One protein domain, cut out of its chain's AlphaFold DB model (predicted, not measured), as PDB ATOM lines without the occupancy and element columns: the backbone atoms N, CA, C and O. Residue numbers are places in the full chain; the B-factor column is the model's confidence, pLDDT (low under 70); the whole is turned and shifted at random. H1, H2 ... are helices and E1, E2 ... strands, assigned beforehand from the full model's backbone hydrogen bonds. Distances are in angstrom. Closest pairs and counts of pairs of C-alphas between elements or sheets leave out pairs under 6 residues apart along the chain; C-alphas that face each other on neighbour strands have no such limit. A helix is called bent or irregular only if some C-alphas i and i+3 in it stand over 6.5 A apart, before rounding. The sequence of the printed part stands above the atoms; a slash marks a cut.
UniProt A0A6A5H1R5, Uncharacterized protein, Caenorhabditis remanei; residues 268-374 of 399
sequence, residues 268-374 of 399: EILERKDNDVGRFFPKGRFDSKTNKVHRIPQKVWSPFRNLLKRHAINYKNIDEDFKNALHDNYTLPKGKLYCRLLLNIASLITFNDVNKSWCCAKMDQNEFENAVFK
ATOM      1  N   GLU A 268      -1.423  -6.246 -21.119       73.75
ATOM      2  CA  GLU A 268      -0.733  -6.252 -22.417       73.75
ATOM      3  C   GLU A 268       0.490  -5.332 -22.406       73.75
ATOM      4  O   GLU A 268       1.452  -5.582 -23.126       73.75
ATOM      5  N   ILE A 269       0.470  -4.301 -21.557       73.38
ATOM      6  CA  ILE A 269       1.629  -3.446 -21.285       73.38
ATOM      7  C   ILE A 269       2.676  -4.231 -20.493       73.38
ATOM      8  O   ILE A 269       3.838  -4.284 -20.882       73.38
ATOM      9  N   LEU A 270       2.255  -4.861 -19.394       77.94
ATOM     10  CA  LEU A 270       3.150  -5.554 -18.467       77.94
ATOM     11  C   LEU A 270       3.831  -6.791 -19.063       77.94
ATOM     12  O   LEU A 270       4.966  -7.103 -18.709       77.94
ATOM     13  N   GLU A 271       3.141  -7.516 -19.938       74.19
ATOM     14  CA  GLU A 271       3.663  -8.736 -20.561       74.19
ATOM     15  C   GLU A 271       4.371  -8.481 -21.896       74.19
ATOM     16  O   GLU A 271       4.679  -9.419 -22.633       74.19
ATOM     17  N   ARG A 272       4.642  -7.222 -22.239       68.38
ATOM     18  CA  ARG A 272       5.317  -6.897 -23.489       68.38
ATOM     19  C   ARG A 272       6.794  -7.309 -23.443       68.38
ATOM     20  O   ARG A 272       7.491  -7.080 -22.456       68.38
ATOM     21  N   LYS A 273       7.277  -7.904 -24.540       64.00
ATOM     22  CA  LYS A 273       8.684  -8.320 -24.709       64.00
ATOM     23  C   LYS A 273       9.571  -7.203 -25.277       64.00
ATOM     24  O   LYS A 273      10.776  -7.196 -25.039       64.00
ATOM     25  N   ASP A 274       8.977  -6.258 -26.008       58.38
ATOM     26  CA  ASP A 274       9.624  -5.121 -26.667       58.38
ATOM     27  C   ASP A 274       9.174  -3.784 -26.044       58.38
ATOM     28  O   ASP A 274       8.263  -3.116 -26.528       58.38
ATOM     29  N   ASN A 275       9.792  -3.380 -24.935       52.75
ATOM     30  CA  ASN A 275       9.384  -2.188 -24.182       52.75
ATOM     31  C   ASN A 275      10.014  -0.880 -24.719       52.75
ATOM     32  O   ASN A 275      10.590  -0.101 -23.969       52.75
ATOM     33  N   ASP A 276       9.937  -0.648 -26.034       50.44
ATOM     34  CA  ASP A 276      10.390   0.613 -26.640       50.44
ATOM     35  C   ASP A 276       9.335   1.719 -26.418       50.44
ATOM     36  O   ASP A 276       8.159   1.532 -26.783       50.44
ATOM     37  N   VAL A 277       9.760   2.870 -25.866       41.34
ATOM     38  CA  VAL A 277       8.945   4.082 -25.619       41.34
ATOM     39  C   VAL A 277       7.986   4.360 -26.781       41.34
ATOM     40  O   VAL A 277       8.368   4.350 -27.953       41.34
ATOM     41  N   GLY A 278       6.736   4.714 -26.474       42.56
ATOM     42  CA  GLY A 278       5.864   5.407 -27.433       42.56
ATOM     43  C   GLY A 278       5.250   4.541 -28.540       42.56
ATOM     44  O   GLY A 278       4.606   5.081 -29.437       42.56
ATOM     45  N   ARG A 279       5.410   3.211 -28.489       48.91
ATOM     46  CA  ARG A 279       4.646   2.283 -29.351       48.91
ATOM     47  C   ARG A 279       3.258   1.950 -28.805       48.91
ATOM     48  O   ARG A 279       2.376   1.619 -29.587       48.91
ATOM     49  N   PHE A 280       3.069   2.014 -27.485       49.44
ATOM     50  CA  PHE A 280       1.798   1.637 -26.863       49.44
ATOM     51  C   PHE A 280       0.809   2.803 -26.811       49.44
ATOM     52  O   PHE A 280      -0.349   2.652 -27.181       49.44
ATOM     53  N   PHE A 281       1.285   3.988 -26.432       48.25
ATOM     54  CA  PHE A 281       0.511   5.220 -26.508       48.25
ATOM     55  C   PHE A 281       0.987   6.028 -27.719       48.25
ATOM     56  O   PHE A 281       2.199   6.137 -27.906       48.25
ATOM     57  N   PRO A 282       0.085   6.616 -28.527       45.91
ATOM     58  CA  PRO A 282       0.478   7.495 -29.623       45.91
ATOM     59  C   PRO A 282       1.483   8.545 -29.132       45.91
ATOM     60  O   PRO A 282       1.292   9.095 -28.045       45.91
ATOM     61  N   LYS A 283       2.520   8.837 -29.935       39.66
ATOM     62  CA  LYS A 283       3.678   9.707 -29.612       39.66
ATOM     63  C   LYS A 283       3.346  11.042 -28.912       39.66
ATOM     64  O   LYS A 283       4.222  11.615 -28.282       39.66
ATOM     65  N   GLY A 284       2.106  11.527 -28.980       40.84
ATOM     66  CA  GLY A 284       1.634  12.738 -28.297       40.84
ATOM     67  C   GLY A 284       1.137  12.574 -26.850       40.84
ATOM     68  O   GLY A 284       0.561  13.518 -26.326       40.84
ATOM     69  N   ARG A 285       1.277  11.401 -26.210       50.69
ATOM     70  CA  ARG A 285       0.728  11.134 -24.852       50.69
ATOM     71  C   ARG A 285       1.755  10.792 -23.786       50.69
ATOM     72  O   ARG A 285       1.399  10.547 -22.636       50.69
ATOM     73  N   PHE A 286       3.016  10.774 -24.186       45.22
ATOM     74  CA  PHE A 286       4.132  10.893 -23.275       45.22
ATOM     75  C   PHE A 286       4.387  12.391 -23.151       45.22
ATOM     76  O   PHE A 286       4.868  13.018 -24.095       45.22
ATOM     77  N   ASP A 287       3.990  12.997 -22.036       46.84
ATOM     78  CA  ASP A 287       4.442  14.356 -21.764       46.84
ATOM     79  C   ASP A 287       5.933  14.281 -21.427       46.84
ATOM     80  O   ASP A 287       6.325  13.990 -20.294       46.84
ATOM     81  N   SER A 288       6.770  14.503 -22.442       41.97
ATOM     82  CA  SER A 288       8.229  14.470 -22.332       41.97
ATOM     83  C   SER A 288       8.773  15.488 -21.329       41.97
ATOM     84  O   SER A 288       9.899  15.331 -20.867       41.97
ATOM     85  N   LYS A 289       7.982  16.505 -20.949       38.94
ATOM     86  CA  LYS A 289       8.362  17.499 -19.940       38.94
ATOM     87  C   LYS A 289       8.024  17.068 -18.513       38.94
ATOM     88  O   LYS A 289       8.690  17.525 -17.590       38.94
ATOM     89  N   THR A 290       7.014  16.216 -18.307       43.84
ATOM     90  CA  THR A 290       6.584  15.790 -16.957       43.84
ATOM     91  C   THR A 290       6.815  14.314 -16.648       43.84
ATOM     92  O   THR A 290       6.637  13.918 -15.496       43.84
ATOM     93  N   ASN A 291       7.234  13.507 -17.630       40.72
ATOM     94  CA  ASN A 291       7.476  12.067 -17.491       40.72
ATOM     95  C   ASN A 291       6.258  11.298 -16.937       40.72
ATOM     96  O   ASN A 291       6.391  10.265 -16.281       40.72
ATOM     97  N   LYS A 292       5.047  11.829 -17.146       44.47
ATOM     98  CA  LYS A 292       3.804  11.256 -16.629       44.47
ATOM     99  C   LYS A 292       3.055  10.579 -17.760       44.47
ATOM    100  O   LYS A 292       2.409  11.240 -18.568       44.47
ATOM    101  N   VAL A 293       3.032   9.253 -17.743       51.50
ATOM    102  CA  VAL A 293       1.846   8.568 -18.259       51.50
ATOM    103  C   VAL A 293       0.685   8.927 -17.334       51.50
ATOM    104  O   VAL A 293       0.876   9.012 -16.120       51.50
ATOM    105  N   HIS A 294      -0.497   9.216 -17.890       58.28
ATOM    106  CA  HIS A 294      -1.687   9.567 -17.111       58.28
ATOM    107  C   HIS A 294      -1.867   8.580 -15.952       58.28
ATOM    108  O   HIS A 294      -2.256   7.433 -16.164       58.28
ATOM    109  N   ARG A 295      -1.545   9.024 -14.731       67.38
ATOM    110  CA  ARG A 295      -1.560   8.193 -13.525       67.38
ATOM    111  C   ARG A 295      -2.920   7.513 -13.392       67.38
ATOM    112  O   ARG A 295      -3.946   8.178 -13.549       67.38
ATOM    113  N   ILE A 296      -2.929   6.218 -13.070       75.06
ATOM    114  CA  ILE A 296      -4.171   5.487 -12.798       75.06
ATOM    115  C   ILE A 296      -4.917   6.224 -11.665       75.06
ATOM    116  O   ILE A 296      -4.360   6.392 -10.575       75.06
ATOM    117  N   PRO A 297      -6.146   6.721 -11.896       80.31
ATOM    118  CA  PRO A 297      -6.879   7.504 -10.913       80.31
ATOM    119  C   PRO A 297      -7.169   6.704  -9.645       80.31
ATOM    120  O   PRO A 297      -7.490   5.517  -9.703       80.31
ATOM    121  N   GLN A 298      -7.195   7.385  -8.498       80.00
ATOM    122  CA  GLN A 298      -7.482   6.752  -7.208       80.00
ATOM    123  C   GLN A 298      -8.830   6.013  -7.188       80.00
ATOM    124  O   GLN A 298      -8.936   4.981  -6.533       80.00
ATOM    125  N   LYS A 299      -9.837   6.482  -7.940       85.31
ATOM    126  CA  LYS A 299     -11.131   5.790  -8.079       85.31
ATOM    127  C   LYS A 299     -10.989   4.377  -8.660       85.31
ATOM    128  O   LYS A 299     -11.636   3.463  -8.167       85.31
ATOM    129  N   VAL A 300     -10.097   4.194  -9.636       85.94
ATOM    130  CA  VAL A 300      -9.800   2.894 -10.265       85.94
ATOM    131  C   VAL A 300      -8.990   2.019  -9.308       85.94
ATOM    132  O   VAL A 300      -9.193   0.814  -9.261       85.94
ATOM    133  N   TRP A 301      -8.119   2.629  -8.498       86.44
ATOM    134  CA  TRP A 301      -7.260   1.918  -7.547       86.44
ATOM    135  C   TRP A 301      -7.946   1.519  -6.232       86.44
ATOM    136  O   TRP A 301      -7.553   0.553  -5.576       86.44
ATOM    137  N   SER A 302      -8.967   2.270  -5.816       86.81
ATOM    138  CA  SER A 302      -9.605   2.120  -4.504       86.81
ATOM    139  C   SER A 302     -10.139   0.710  -4.197       86.81
ATOM    140  O   SER A 302      -9.889   0.251  -3.076       86.81
ATOM    141  N   PRO A 303     -10.763  -0.027  -5.143       89.38
ATOM    142  CA  PRO A 303     -11.255  -1.376  -4.867       89.38
ATOM    143  C   PRO A 303     -10.106  -2.351  -4.576       89.38
ATOM    144  O   PRO A 303     -10.161  -3.097  -3.598       89.38
ATOM    145  N   PHE A 304      -9.015  -2.272  -5.348       92.25
ATOM    146  CA  PHE A 304      -7.814  -3.084  -5.136       92.25
ATOM    147  C   PHE A 304      -7.162  -2.778  -3.792       92.25
ATOM    148  O   PHE A 304      -6.842  -3.688  -3.037       92.25
ATOM    149  N   ARG A 305      -7.006  -1.496  -3.443       90.69
ATOM    150  CA  ARG A 305      -6.390  -1.095  -2.169       90.69
ATOM    151  C   ARG A 305      -7.141  -1.664  -0.966       90.69
ATOM    152  O   ARG A 305      -6.506  -2.130  -0.021       90.69
ATOM    153  N   ASN A 306      -8.470  -1.607  -0.988       88.94
ATOM    154  CA  ASN A 306      -9.299  -2.141   0.089       88.94
ATOM    155  C   ASN A 306      -9.201  -3.668   0.148       88.94
ATOM    156  O   ASN A 306      -9.022  -4.226   1.228       88.94
ATOM    157  N   LEU A 307      -9.247  -4.334  -1.009       91.62
ATOM    158  CA  LEU A 307      -9.098  -5.781  -1.116       91.62
ATOM    159  C   LEU A 307      -7.745  -6.268  -0.575       91.62
ATOM    160  O   LEU A 307      -7.714  -7.136   0.291       91.62
ATOM    161  N   LEU A 308      -6.640  -5.674  -1.026       92.50
ATOM    162  CA  LEU A 308      -5.283  -6.052  -0.624       92.50
ATOM    163  C   LEU A 308      -5.052  -5.862   0.880       92.50
ATOM    164  O   LEU A 308      -4.467  -6.725   1.525       92.50
ATOM    165  N   LYS A 309      -5.576  -4.773   1.461       90.75
ATOM    166  CA  LYS A 309      -5.511  -4.535   2.912       90.75
ATOM    167  C   LYS A 309      -6.226  -5.616   3.723       90.75
ATOM    168  O   LYS A 309      -5.698  -6.015   4.754       90.75
ATOM    169  N   ARG A 310      -7.397  -6.091   3.273       89.12
ATOM    170  CA  ARG A 310      -8.140  -7.170   3.958       89.12
ATOM    171  C   ARG A 310      -7.334  -8.467   4.046       89.12
ATOM    172  O   ARG A 310      -7.501  -9.206   5.004       89.12
ATOM    173  N   HIS A 311      -6.441  -8.696   3.085       90.00
ATOM    174  CA  HIS A 311      -5.590  -9.886   3.005       90.00
ATOM    175  C   HIS A 311      -4.142  -9.648   3.457       90.00
ATOM    176  O   HIS A 311      -3.250 -10.432   3.137       90.00
ATOM    177  N   ALA A 312      -3.906  -8.558   4.198       89.56
ATOM    178  CA  ALA A 312      -2.595  -8.167   4.719       89.56
ATOM    179  C   ALA A 312      -1.495  -8.003   3.646       89.56
ATOM    180  O   ALA A 312      -0.310  -8.126   3.934       89.56
ATOM    181  N   ILE A 313      -1.859  -7.671   2.403       90.38
ATOM    182  CA  ILE A 313      -0.890  -7.436   1.327       90.38
ATOM    183  C   ILE A 313      -0.515  -5.956   1.267       90.38
ATOM    184  O   ILE A 313      -1.368  -5.063   1.178       90.38
ATOM    185  N   ASN A 314       0.790  -5.682   1.242       87.88
ATOM    186  CA  ASN A 314       1.309  -4.331   1.086       87.88
ATOM    187  C   ASN A 314       1.089  -3.802  -0.343       87.88
ATOM    188  O   ASN A 314       1.877  -4.039  -1.257       87.88
ATOM    189  N   TYR A 315       0.036  -3.004  -0.517       87.88
ATOM    190  CA  TYR A 315      -0.310  -2.398  -1.806       87.88
ATOM    191  C   TYR A 315       0.690  -1.329  -2.293       87.88
ATOM    192  O   TYR A 315       0.585  -0.907  -3.444       87.88
ATOM    193  N   LYS A 316       1.625  -0.844  -1.456       87.50
ATOM    194  CA  LYS A 316       2.573   0.218  -1.853       87.50
ATOM    195  C   LYS A 316       3.525  -0.253  -2.951       87.50
ATOM    196  O   LYS A 316       3.731   0.481  -3.909       87.50
ATOM    197  N   ASN A 317       4.049  -1.473  -2.831       87.38
ATOM    198  CA  ASN A 317       4.949  -2.052  -3.832       87.38
ATOM    199  C   ASN A 317       4.223  -2.232  -5.171       87.38
ATOM    200  O   ASN A 317       4.766  -1.919  -6.221       87.38
ATOM    201  N   ILE A 318       2.954  -2.642  -5.109       89.94
ATOM    202  CA  ILE A 318       2.100  -2.831  -6.281       89.94
ATOM    203  C   ILE A 318       1.814  -1.492  -6.983       89.94
ATOM    204  O   ILE A 318       1.925  -1.404  -8.201       89.94
ATOM    205  N   ASP A 319       1.458  -0.445  -6.230       85.56
ATOM    206  CA  ASP A 319       1.258   0.909  -6.779       85.56
ATOM    207  C   ASP A 319       2.527   1.414  -7.479       85.56
ATOM    208  O   ASP A 319       2.458   2.008  -8.552       85.56
ATOM    209  N   GLU A 320       3.693   1.144  -6.895       85.06
ATOM    210  CA  GLU A 320       4.980   1.512  -7.476       85.06
ATOM    211  C   GLU A 320       5.308   0.706  -8.740       85.06
ATOM    212  O   GLU A 320       5.744   1.275  -9.738       85.06
ATOM    213  N   ASP A 321       5.020  -0.595  -8.749       86.75
ATOM    214  CA  ASP A 321       5.137  -1.443  -9.935       86.75
ATOM    215  C   ASP A 321       4.273  -0.936 -11.094       86.75
ATOM    216  O   ASP A 321       4.758  -0.836 -12.216       86.75
ATOM    217  N   PHE A 322       3.026  -0.539 -10.834       83.81
ATOM    218  CA  PHE A 322       2.145  -0.010 -11.876       83.81
ATOM    219  C   PHE A 322       2.537   1.380 -12.380       83.81
ATOM    220  O   PHE A 322       2.288   1.688 -13.546       83.81
ATOM    221  N   LYS A 323       3.161   2.223 -11.546       78.88
ATOM    222  CA  LYS A 323       3.773   3.473 -12.025       78.88
ATOM    223  C   LYS A 323       4.958   3.176 -12.935       78.88
ATOM    224  O   LYS A 323       5.057   3.755 -14.012       78.88
ATOM    225  N   ASN A 324       5.811   2.246 -12.508       78.19
ATOM    226  CA  ASN A 324       7.037   1.904 -13.215       78.19
ATOM    227  C   ASN A 324       6.789   1.079 -14.482       78.19
ATOM    228  O   ASN A 324       7.583   1.179 -15.408       78.19
ATOM    229  N   ALA A 325       5.669   0.353 -14.573       76.00
ATOM    230  CA  ALA A 325       5.245  -0.458 -15.720       76.00
ATOM    231  C   ALA A 325       5.292   0.265 -17.073       76.00
ATOM    232  O   ALA A 325       5.348  -0.362 -18.126       76.00
ATOM    233  N   LEU A 326       5.223   1.593 -17.031       69.69
ATOM    234  CA  LEU A 326       5.132   2.469 -18.187       69.69
ATOM    235  C   LEU A 326       6.496   3.048 -18.599       69.69
ATOM    236  O   LEU A 326       6.563   3.832 -19.543       69.69
ATOM    237  N   HIS A 327       7.566   2.669 -17.894       72.00
ATOM    238  CA  HIS A 327       8.948   3.022 -18.197       72.00
ATOM    239  C   HIS A 327       9.647   1.900 -18.982       72.00
ATOM    240  O   HIS A 327       9.420   0.716 -18.739       72.00
ATOM    241  N   ASP A 328      10.577   2.274 -19.862       64.94
ATOM    242  CA  ASP A 328      11.215   1.374 -20.847       64.94
ATOM    243  C   ASP A 328      12.003   0.216 -20.243       64.94
ATOM    244  O   ASP A 328      12.172  -0.848 -20.839       64.94
ATOM    245  N   ASN A 329      12.532   0.428 -19.042       71.62
ATOM    246  CA  ASN A 329      13.363  -0.552 -18.356       71.62
ATOM    247  C   ASN A 329      12.574  -1.402 -17.363       71.62
ATOM    248  O   ASN A 329      13.179  -2.165 -16.613       71.62
ATOM    249  N   TYR A 330      11.244  -1.281 -17.345       80.19
ATOM    250  CA  TYR A 330      10.427  -2.119 -16.488       80.19
ATOM    251  C   TYR A 330      10.493  -3.581 -16.920       80.19
ATOM    252  O   TYR A 330      10.290  -3.920 -18.087       80.19
ATOM    253  N   THR A 331      10.727  -4.444 -15.942       83.25
ATOM    254  CA  THR A 331      10.595  -5.891 -16.057       83.25
ATOM    255  C   THR A 331       9.721  -6.397 -14.919       83.25
ATOM    256  O   THR A 331       9.637  -5.790 -13.846       83.25
ATOM    257  N   LEU A 332       9.040  -7.518 -15.153       86.06
ATOM    258  CA  LEU A 332       8.197  -8.120 -14.130       86.06
ATOM    259  C   LEU A 332       9.048  -8.646 -12.960       86.06
ATOM    260  O   LEU A 332      10.232  -8.945 -13.126       86.06
ATOM    261  N   PRO A 333       8.465  -8.776 -11.760       90.75
ATOM    262  CA  PRO A 333       9.169  -9.356 -10.628       90.75
ATOM    263  C   PRO A 333       9.384 -10.868 -10.789       90.75
ATOM    264  O   PRO A 333       8.591 -11.552 -11.434       90.75
ATOM    265  N   LYS A 334      10.441 -11.392 -10.162       87.44
ATOM    266  CA  LYS A 334      10.818 -12.813 -10.109       87.44
ATOM    267  C   LYS A 334       9.877 -13.633  -9.230       87.44
ATOM    268  O   LYS A 334       9.661 -14.812  -9.507       87.44
ATOM    269  N   GLY A 335       9.324 -13.026  -8.176       89.06
ATOM    270  CA  GLY A 335       8.369 -13.673  -7.284       89.06
ATOM    271  C   GLY A 335       7.120 -14.104  -8.041       89.06
ATOM    272  O   GLY A 335       6.352 -13.281  -8.540       89.06
ATOM    273  N   LYS A 336       6.916 -15.418  -8.115       85.44
ATOM    274  CA  LYS A 336       5.848 -16.034  -8.900       85.44
ATOM    275  C   LYS A 336       4.446 -15.590  -8.477       85.44
ATOM    276  O   LYS A 336       3.639 -15.230  -9.332       85.44
ATOM    277  N   LEU A 337       4.164 -15.587  -7.174       89.31
ATOM    278  CA  LEU A 337       2.864 -15.183  -6.630       89.31
ATOM    279  C   LEU A 337       2.664 -13.673  -6.713       89.31
ATOM    280  O   LEU A 337       1.597 -13.220  -7.123       89.31
ATOM    281  N   TYR A 338       3.709 -12.900  -6.411       92.50
ATOM    282  CA  TYR A 338       3.648 -11.445  -6.509       92.50
ATOM    283  C   TYR A 338       3.385 -10.985  -7.950       92.50
ATOM    284  O   TYR A 338       2.504 -10.169  -8.207       92.50
ATOM    285  N   CYS A 339       4.080 -11.565  -8.924       89.19
ATOM    286  CA  CYS A 339       3.851 -11.237 -10.321       89.19
ATOM    287  C   CYS A 339       2.504 -11.766 -10.848       89.19
ATOM    288  O   CYS A 339       1.844 -11.044 -11.593       89.19
ATOM    289  N   ARG A 340       2.046 -12.962 -10.439       87.88
ATOM    290  CA  ARG A 340       0.678 -13.436 -10.737       87.88
ATOM    291  C   ARG A 340      -0.362 -12.418 -10.264       87.88
ATOM    292  O   ARG A 340      -1.229 -12.041 -11.046       87.88
ATOM    293  N   LEU A 341      -0.236 -11.928  -9.030       92.56
ATOM    294  CA  LEU A 341      -1.113 -10.898  -8.474       92.56
ATOM    295  C   LEU A 341      -1.091  -9.610  -9.313       92.56
ATOM    296  O   LEU A 341      -2.155  -9.086  -9.644       92.56
ATOM    297  N   LEU A 342       0.097  -9.115  -9.684       92.38
ATOM    298  CA  LEU A 342       0.225  -7.934 -10.547       92.38
ATOM    299  C   LEU A 342      -0.529  -8.118 -11.866       92.38
ATOM    300  O   LEU A 342      -1.283  -7.239 -12.275       92.38
ATOM    301  N   LEU A 343      -0.363  -9.268 -12.514       89.25
ATOM    302  CA  LEU A 343      -0.964  -9.543 -13.817       89.25
ATOM    303  C   LEU A 343      -2.479  -9.754 -13.727       89.25
ATOM    304  O   LEU A 343      -3.210  -9.258 -14.584       89.25
ATOM    305  N   ASN A 344      -2.967 -10.382 -12.655       90.44
ATOM    306  CA  ASN A 344      -4.398 -10.484 -12.374       90.44
ATOM    307  C   ASN A 344      -5.026  -9.093 -12.211       90.44
ATOM    308  O   ASN A 344      -6.014  -8.786 -12.876       90.44
ATOM    309  N   ILE A 345      -4.422  -8.214 -11.403       92.31
ATOM    310  CA  ILE A 345      -4.884  -6.826 -11.239       92.31
ATOM    311  C   ILE A 345      -4.850  -6.083 -12.581       92.31
ATOM    312  O   ILE A 345      -5.817  -5.421 -12.953       92.31
ATOM    313  N   ALA A 346      -3.764  -6.227 -13.340       88.44
ATOM    314  CA  ALA A 346      -3.597  -5.579 -14.635       88.44
ATOM    315  C   ALA A 346      -4.635  -6.034 -15.670       88.44
ATOM    316  O   ALA A 346      -5.064  -5.242 -16.507       88.44
ATOM    317  N   SER A 347      -5.076  -7.291 -15.602       87.19
ATOM    318  CA  SER A 347      -6.113  -7.821 -16.492       87.19
ATOM    319  C   SER A 347      -7.474  -7.144 -16.299       87.19
ATOM    320  O   SER A 347      -8.262  -7.054 -17.239       87.19
ATOM    321  N   LEU A 348      -7.720  -6.615 -15.096       90.06
ATOM    322  CA  LEU A 348      -8.961  -5.948 -14.705       90.06
ATOM    323  C   LEU A 348      -8.934  -4.440 -14.974       90.06
ATOM    324  O   LEU A 348      -9.934  -3.766 -14.725       90.06
ATOM    325  N   ILE A 349      -7.810  -3.899 -15.454       87.12
ATOM    326  CA  ILE A 349      -7.630  -2.472 -15.720       87.12
ATOM    327  C   ILE A 349      -7.427  -2.258 -17.218       87.12
ATOM    328  O   ILE A 349      -6.558  -2.859 -17.853       87.12
ATOM    329  N   THR A 350      -8.216  -1.345 -17.780       84.69
ATOM    330  CA  THR A 350      -8.110  -0.941 -19.181       84.69
ATOM    331  C   THR A 350      -8.047   0.573 -19.304       84.69
ATOM    332  O   THR A 350      -8.767   1.288 -18.608       84.69
ATOM    333  N   PHE A 351      -7.235   1.078 -20.221       78.75
ATOM    334  CA  PHE A 351      -7.233   2.482 -20.604       78.75
ATOM    335  C   PHE A 351      -8.075   2.681 -21.857       78.75
ATOM    336  O   PHE A 351      -7.753   2.106 -22.893       78.75
ATOM    337  N   ASN A 352      -9.120   3.504 -21.771       77.56
ATOM    338  CA  ASN A 352      -9.920   3.882 -22.921       77.56
ATOM    339  C   ASN A 352      -9.257   5.040 -23.683       77.56
ATOM    340  O   ASN A 352      -9.118   6.142 -23.152       77.56
ATOM    341  N   ASP A 353      -8.858   4.792 -24.923       70.69
ATOM    342  CA  ASP A 353      -8.230   5.736 -25.827       70.69
ATOM    343  C   ASP A 353      -9.176   6.834 -26.307       70.69
ATOM    344  O   ASP A 353      -8.737   7.966 -26.439       70.69
ATOM    345  N   VAL A 354     -10.458   6.556 -26.532       71.81
ATOM    346  CA  VAL A 354     -11.418   7.561 -27.023       71.81
ATOM    347  C   VAL A 354     -11.703   8.587 -25.935       71.81
ATOM    348  O   VAL A 354     -11.484   9.783 -26.115       71.81
ATOM    349  N   ASN A 355     -12.074   8.097 -24.756       73.81
ATOM    350  CA  ASN A 355     -12.467   8.900 -23.601       73.81
ATOM    351  C   ASN A 355     -11.273   9.323 -22.732       73.81
ATOM    352  O   ASN A 355     -11.455   9.990 -21.713       73.81
ATOM    353  N   LYS A 356     -10.053   8.910 -23.105       73.25
ATOM    354  CA  LYS A 356      -8.795   9.162 -22.378       73.25
ATOM    355  C   LYS A 356      -8.886   8.797 -20.890       73.25
ATOM    356  O   LYS A 356      -8.375   9.513 -20.029       73.25
ATOM    357  N   SER A 357      -9.554   7.692 -20.567       78.50
ATOM    358  CA  SER A 357      -9.926   7.364 -19.189       78.50
ATOM    359  C   SER A 357      -9.573   5.937 -18.809       78.50
ATOM    360  O   SER A 357      -9.861   4.999 -19.545       78.50
ATOM    361  N   TRP A 358      -9.041   5.755 -17.604       82.56
ATOM    362  CA  TRP A 358      -8.873   4.431 -17.011       82.56
ATOM    363  C   TRP A 358     -10.202   3.877 -16.495       82.56
ATOM    364  O   TRP A 358     -10.955   4.575 -15.809       82.56
ATOM    365  N   CYS A 359     -10.431   2.600 -16.770       84.19
ATOM    366  CA  CYS A 359     -11.591   1.831 -16.350       84.19
ATOM    367  C   CYS A 359     -11.136   0.566 -15.616       84.19
ATOM    368  O   CYS A 359     -10.097  -0.013 -15.938       84.19
ATOM    369  N   CYS A 360     -11.935   0.139 -14.642       87.06
ATOM    370  CA  CYS A 360     -11.824  -1.177 -14.022       87.06
ATOM    371  C   CYS A 360     -13.002  -2.041 -14.486       87.06
ATOM    372  O   CYS A 360     -14.092  -1.510 -14.727       87.06
ATOM    373  N   ALA A 361     -12.785  -3.349 -14.617       85.06
ATOM    374  CA  ALA A 361     -13.845  -4.308 -14.887       85.06
ATOM    375  C   ALA A 361     -14.973  -4.180 -13.846       85.06
ATOM    376  O   ALA A 361     -14.723  -4.098 -12.644       85.06
ATOM    377  N   LYS A 362     -16.223  -4.144 -14.318       84.12
ATOM    378  CA  LYS A 362     -17.406  -4.147 -13.452       84.12
ATOM    379  C   LYS A 362     -17.760  -5.593 -13.130       84.12
ATOM    380  O   LYS A 362     -18.136  -6.333 -14.034       84.12
ATOM    381  N   MET A 363     -17.613  -5.966 -11.869       86.38
ATOM    382  CA  MET A 363     -17.868  -7.304 -11.334       86.38
ATOM    383  C   MET A 363     -18.485  -7.153  -9.945       86.38
ATOM    384  O   MET A 363     -18.318  -6.103  -9.312       86.38
ATOM    385  N   ASP A 364     -19.185  -8.178  -9.465       87.88
ATOM    386  CA  ASP A 364     -19.556  -8.216  -8.053       87.88
ATOM    387  C   ASP A 364     -18.316  -8.419  -7.159       87.88
ATOM    388  O   ASP A 364     -17.215  -8.720  -7.627       87.88
ATOM    389  N   GLN A 365     -18.477  -8.217  -5.850       85.38
ATOM    390  CA  GLN A 365     -17.358  -8.262  -4.909       85.38
ATOM    391  C   GLN A 365     -16.668  -9.636  -4.862       85.38
ATOM    392  O   GLN A 365     -15.445  -9.691  -4.724       85.38
ATOM    393  N   ASN A 366     -17.428 -10.728  -4.979       86.12
ATOM    394  CA  ASN A 366     -16.899 -12.088  -4.921       86.12
ATOM    395  C   ASN A 366     -16.171 -12.438  -6.219       86.12
ATOM    396  O   ASN A 366     -15.078 -13.002  -6.182       86.12
ATOM    397  N   GLU A 367     -16.741 -12.094  -7.372       88.62
ATOM    398  CA  GLU A 367     -16.101 -12.250  -8.678       88.62
ATOM    399  C   GLU A 367     -14.801 -11.450  -8.767       88.62
ATOM    400  O   GLU A 367     -13.775 -11.987  -9.189       88.62
ATOM    401  N   PHE A 368     -14.815 -10.196  -8.306       90.00
ATOM    402  CA  PHE A 368     -13.640  -9.330  -8.284       90.00
ATOM    403  C   PHE A 368     -12.516  -9.917  -7.423       90.00
ATOM    404  O   PHE A 368     -11.366  -9.994  -7.850       90.00
ATOM    405  N   GLU A 369     -12.848 -10.369  -6.214       91.06
ATOM    406  CA  GLU A 369     -11.893 -10.975  -5.289       91.06
ATOM    407  C   GLU A 369     -11.313 -12.292  -5.829       91.06
ATOM    408  O   GLU A 369     -10.094 -12.483  -5.800       91.06
ATOM    409  N   ASN A 370     -12.154 -13.149  -6.416       88.94
ATOM    410  CA  ASN A 370     -11.713 -14.373  -7.088       88.94
ATOM    411  C   ASN A 370     -10.810 -14.080  -8.293       88.94
ATOM    412  O   ASN A 370      -9.827 -14.785  -8.505       88.94
ATOM    413  N   ALA A 371     -11.113 -13.045  -9.082       89.25
ATOM    414  CA  ALA A 371     -10.303 -12.669 -10.235       89.25
ATOM    415  C   ALA A 371      -8.922 -12.137  -9.821       89.25
ATOM    416  O   ALA A 371      -7.915 -12.507 -10.423       89.25
ATOM    417  N   VAL A 372      -8.852 -11.313  -8.769       91.62
ATOM    418  CA  VAL A 372      -7.586 -10.750  -8.266       91.62
ATOM    419  C   VAL A 372      -6.668 -11.838  -7.702       91.62
ATOM    420  O   VAL A 372      -5.470 -11.830  -7.987       91.62
ATOM    421  N   PHE A 373      -7.210 -12.795  -6.946       91.00
ATOM    422  CA  PHE A 373      -6.418 -13.846  -6.293       91.00
ATOM    423  C   PHE A 373      -6.393 -15.182  -7.036       91.00
ATOM    424  O   PHE A 373      -5.897 -16.173  -6.499       91.00
ATOM    425  N   LYS A 374      -6.875 -15.230  -8.282       87.19
ATOM    426  CA  LYS A 374      -6.806 -16.435  -9.109       87.19
ATOM    427  C   LYS A 374      -5.366 -16.962  -9.179       87.19
ATOM    428  O   LYS A 374      -4.449 -16.228  -9.554       87.19
TER     429      LYS A 374
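What this domain is: This is residues 268 to 374 of the 399 residues of an uncharacterized protein of Caenorhabditis remanei (UniProt A0A6A5H1R5). Two thin layers lie over each other: the helices H1 and H2 make one, and the helix H3, the small hairpin E1 and E2 and the helix H4 make the other. Residues 268 to 297, which hold no named element, begin by the second layer and loop round one end of the domain to reach H1 in the first. The printed part has 107 residues, with four named helices and two named strands in the order H1, H2, H3, E1, E2, H4; the strands form one antiparallel sheet, E1 - E2. The class is mostly helix, though under half of the residues are in named elements. The whole is compact, with a radius of gyration of the C-alphas of 14.2 A and spans of 39 by 33 by 21 A.

Where its parts are: Start at C-alpha 268, at (-0.733, -6.252, -22.417), and pass residues 268 to 297. At C-alpha 298, at (-7.482, 6.752, -7.208), H1 begins and runs to residue 310, 17.9 A; it is irregular, with C-alphas 300 and 303 7.0 A apart. Next come H2, residues 315 to 324, 14.2 A, and H3, residues 336 to 347, 16.4 A. The strands follow: E1 is residues 349 to 352 and E2 is residues 357 to 360. H4, residues 365 to 372, ends at C-alpha 372, at (-7.586, -10.750, -8.266).

How they stand to each other: Look first at Arg 305 and Tyr 315, the closest C-alphas of H1 and H2, 6.2 A apart. These helices only just touch, with 3 pairs of C-alphas within 8 A, and touch only at the corner by their link. H1 comes nearest to E2 at the C-alphas of Val 300 and Cys 360, 5.9 A apart. H2 and H3 are close but not clearly touching, the C-alphas of Ile 318 and Leu 342 being 6.9 A apart. E1 and E2 form a hairpin, antiparallel at 151 degrees; find N 350 and O 359 at 3.0 A, and N 359 and O 350 at 2.8 A, within hydrogen-bond range. H3, with residues 341 to 345 alone, touches H4 at a steep tilt of 56 degrees, opposite ways; the closest C-alphas are those of Asn 344 and Val 372, 5.2 A apart. H2 and H4 are apart. In H2, H3 and H4 every O i to N i+4 pair is within hydrogen-bond range; in H1, 7 of 9 are.

The domain as a whole: The two C-alphas farthest apart are those of Lys 289 and Asn 366, at 41.7 A. The printed part has no cut. The link from H2 to H3 is long, with 11 residues; the other links between named elements are tight. The mean pLDDT of the printed part is 76.8; look for values under 70 at residues 272 to 295, 326 and 328.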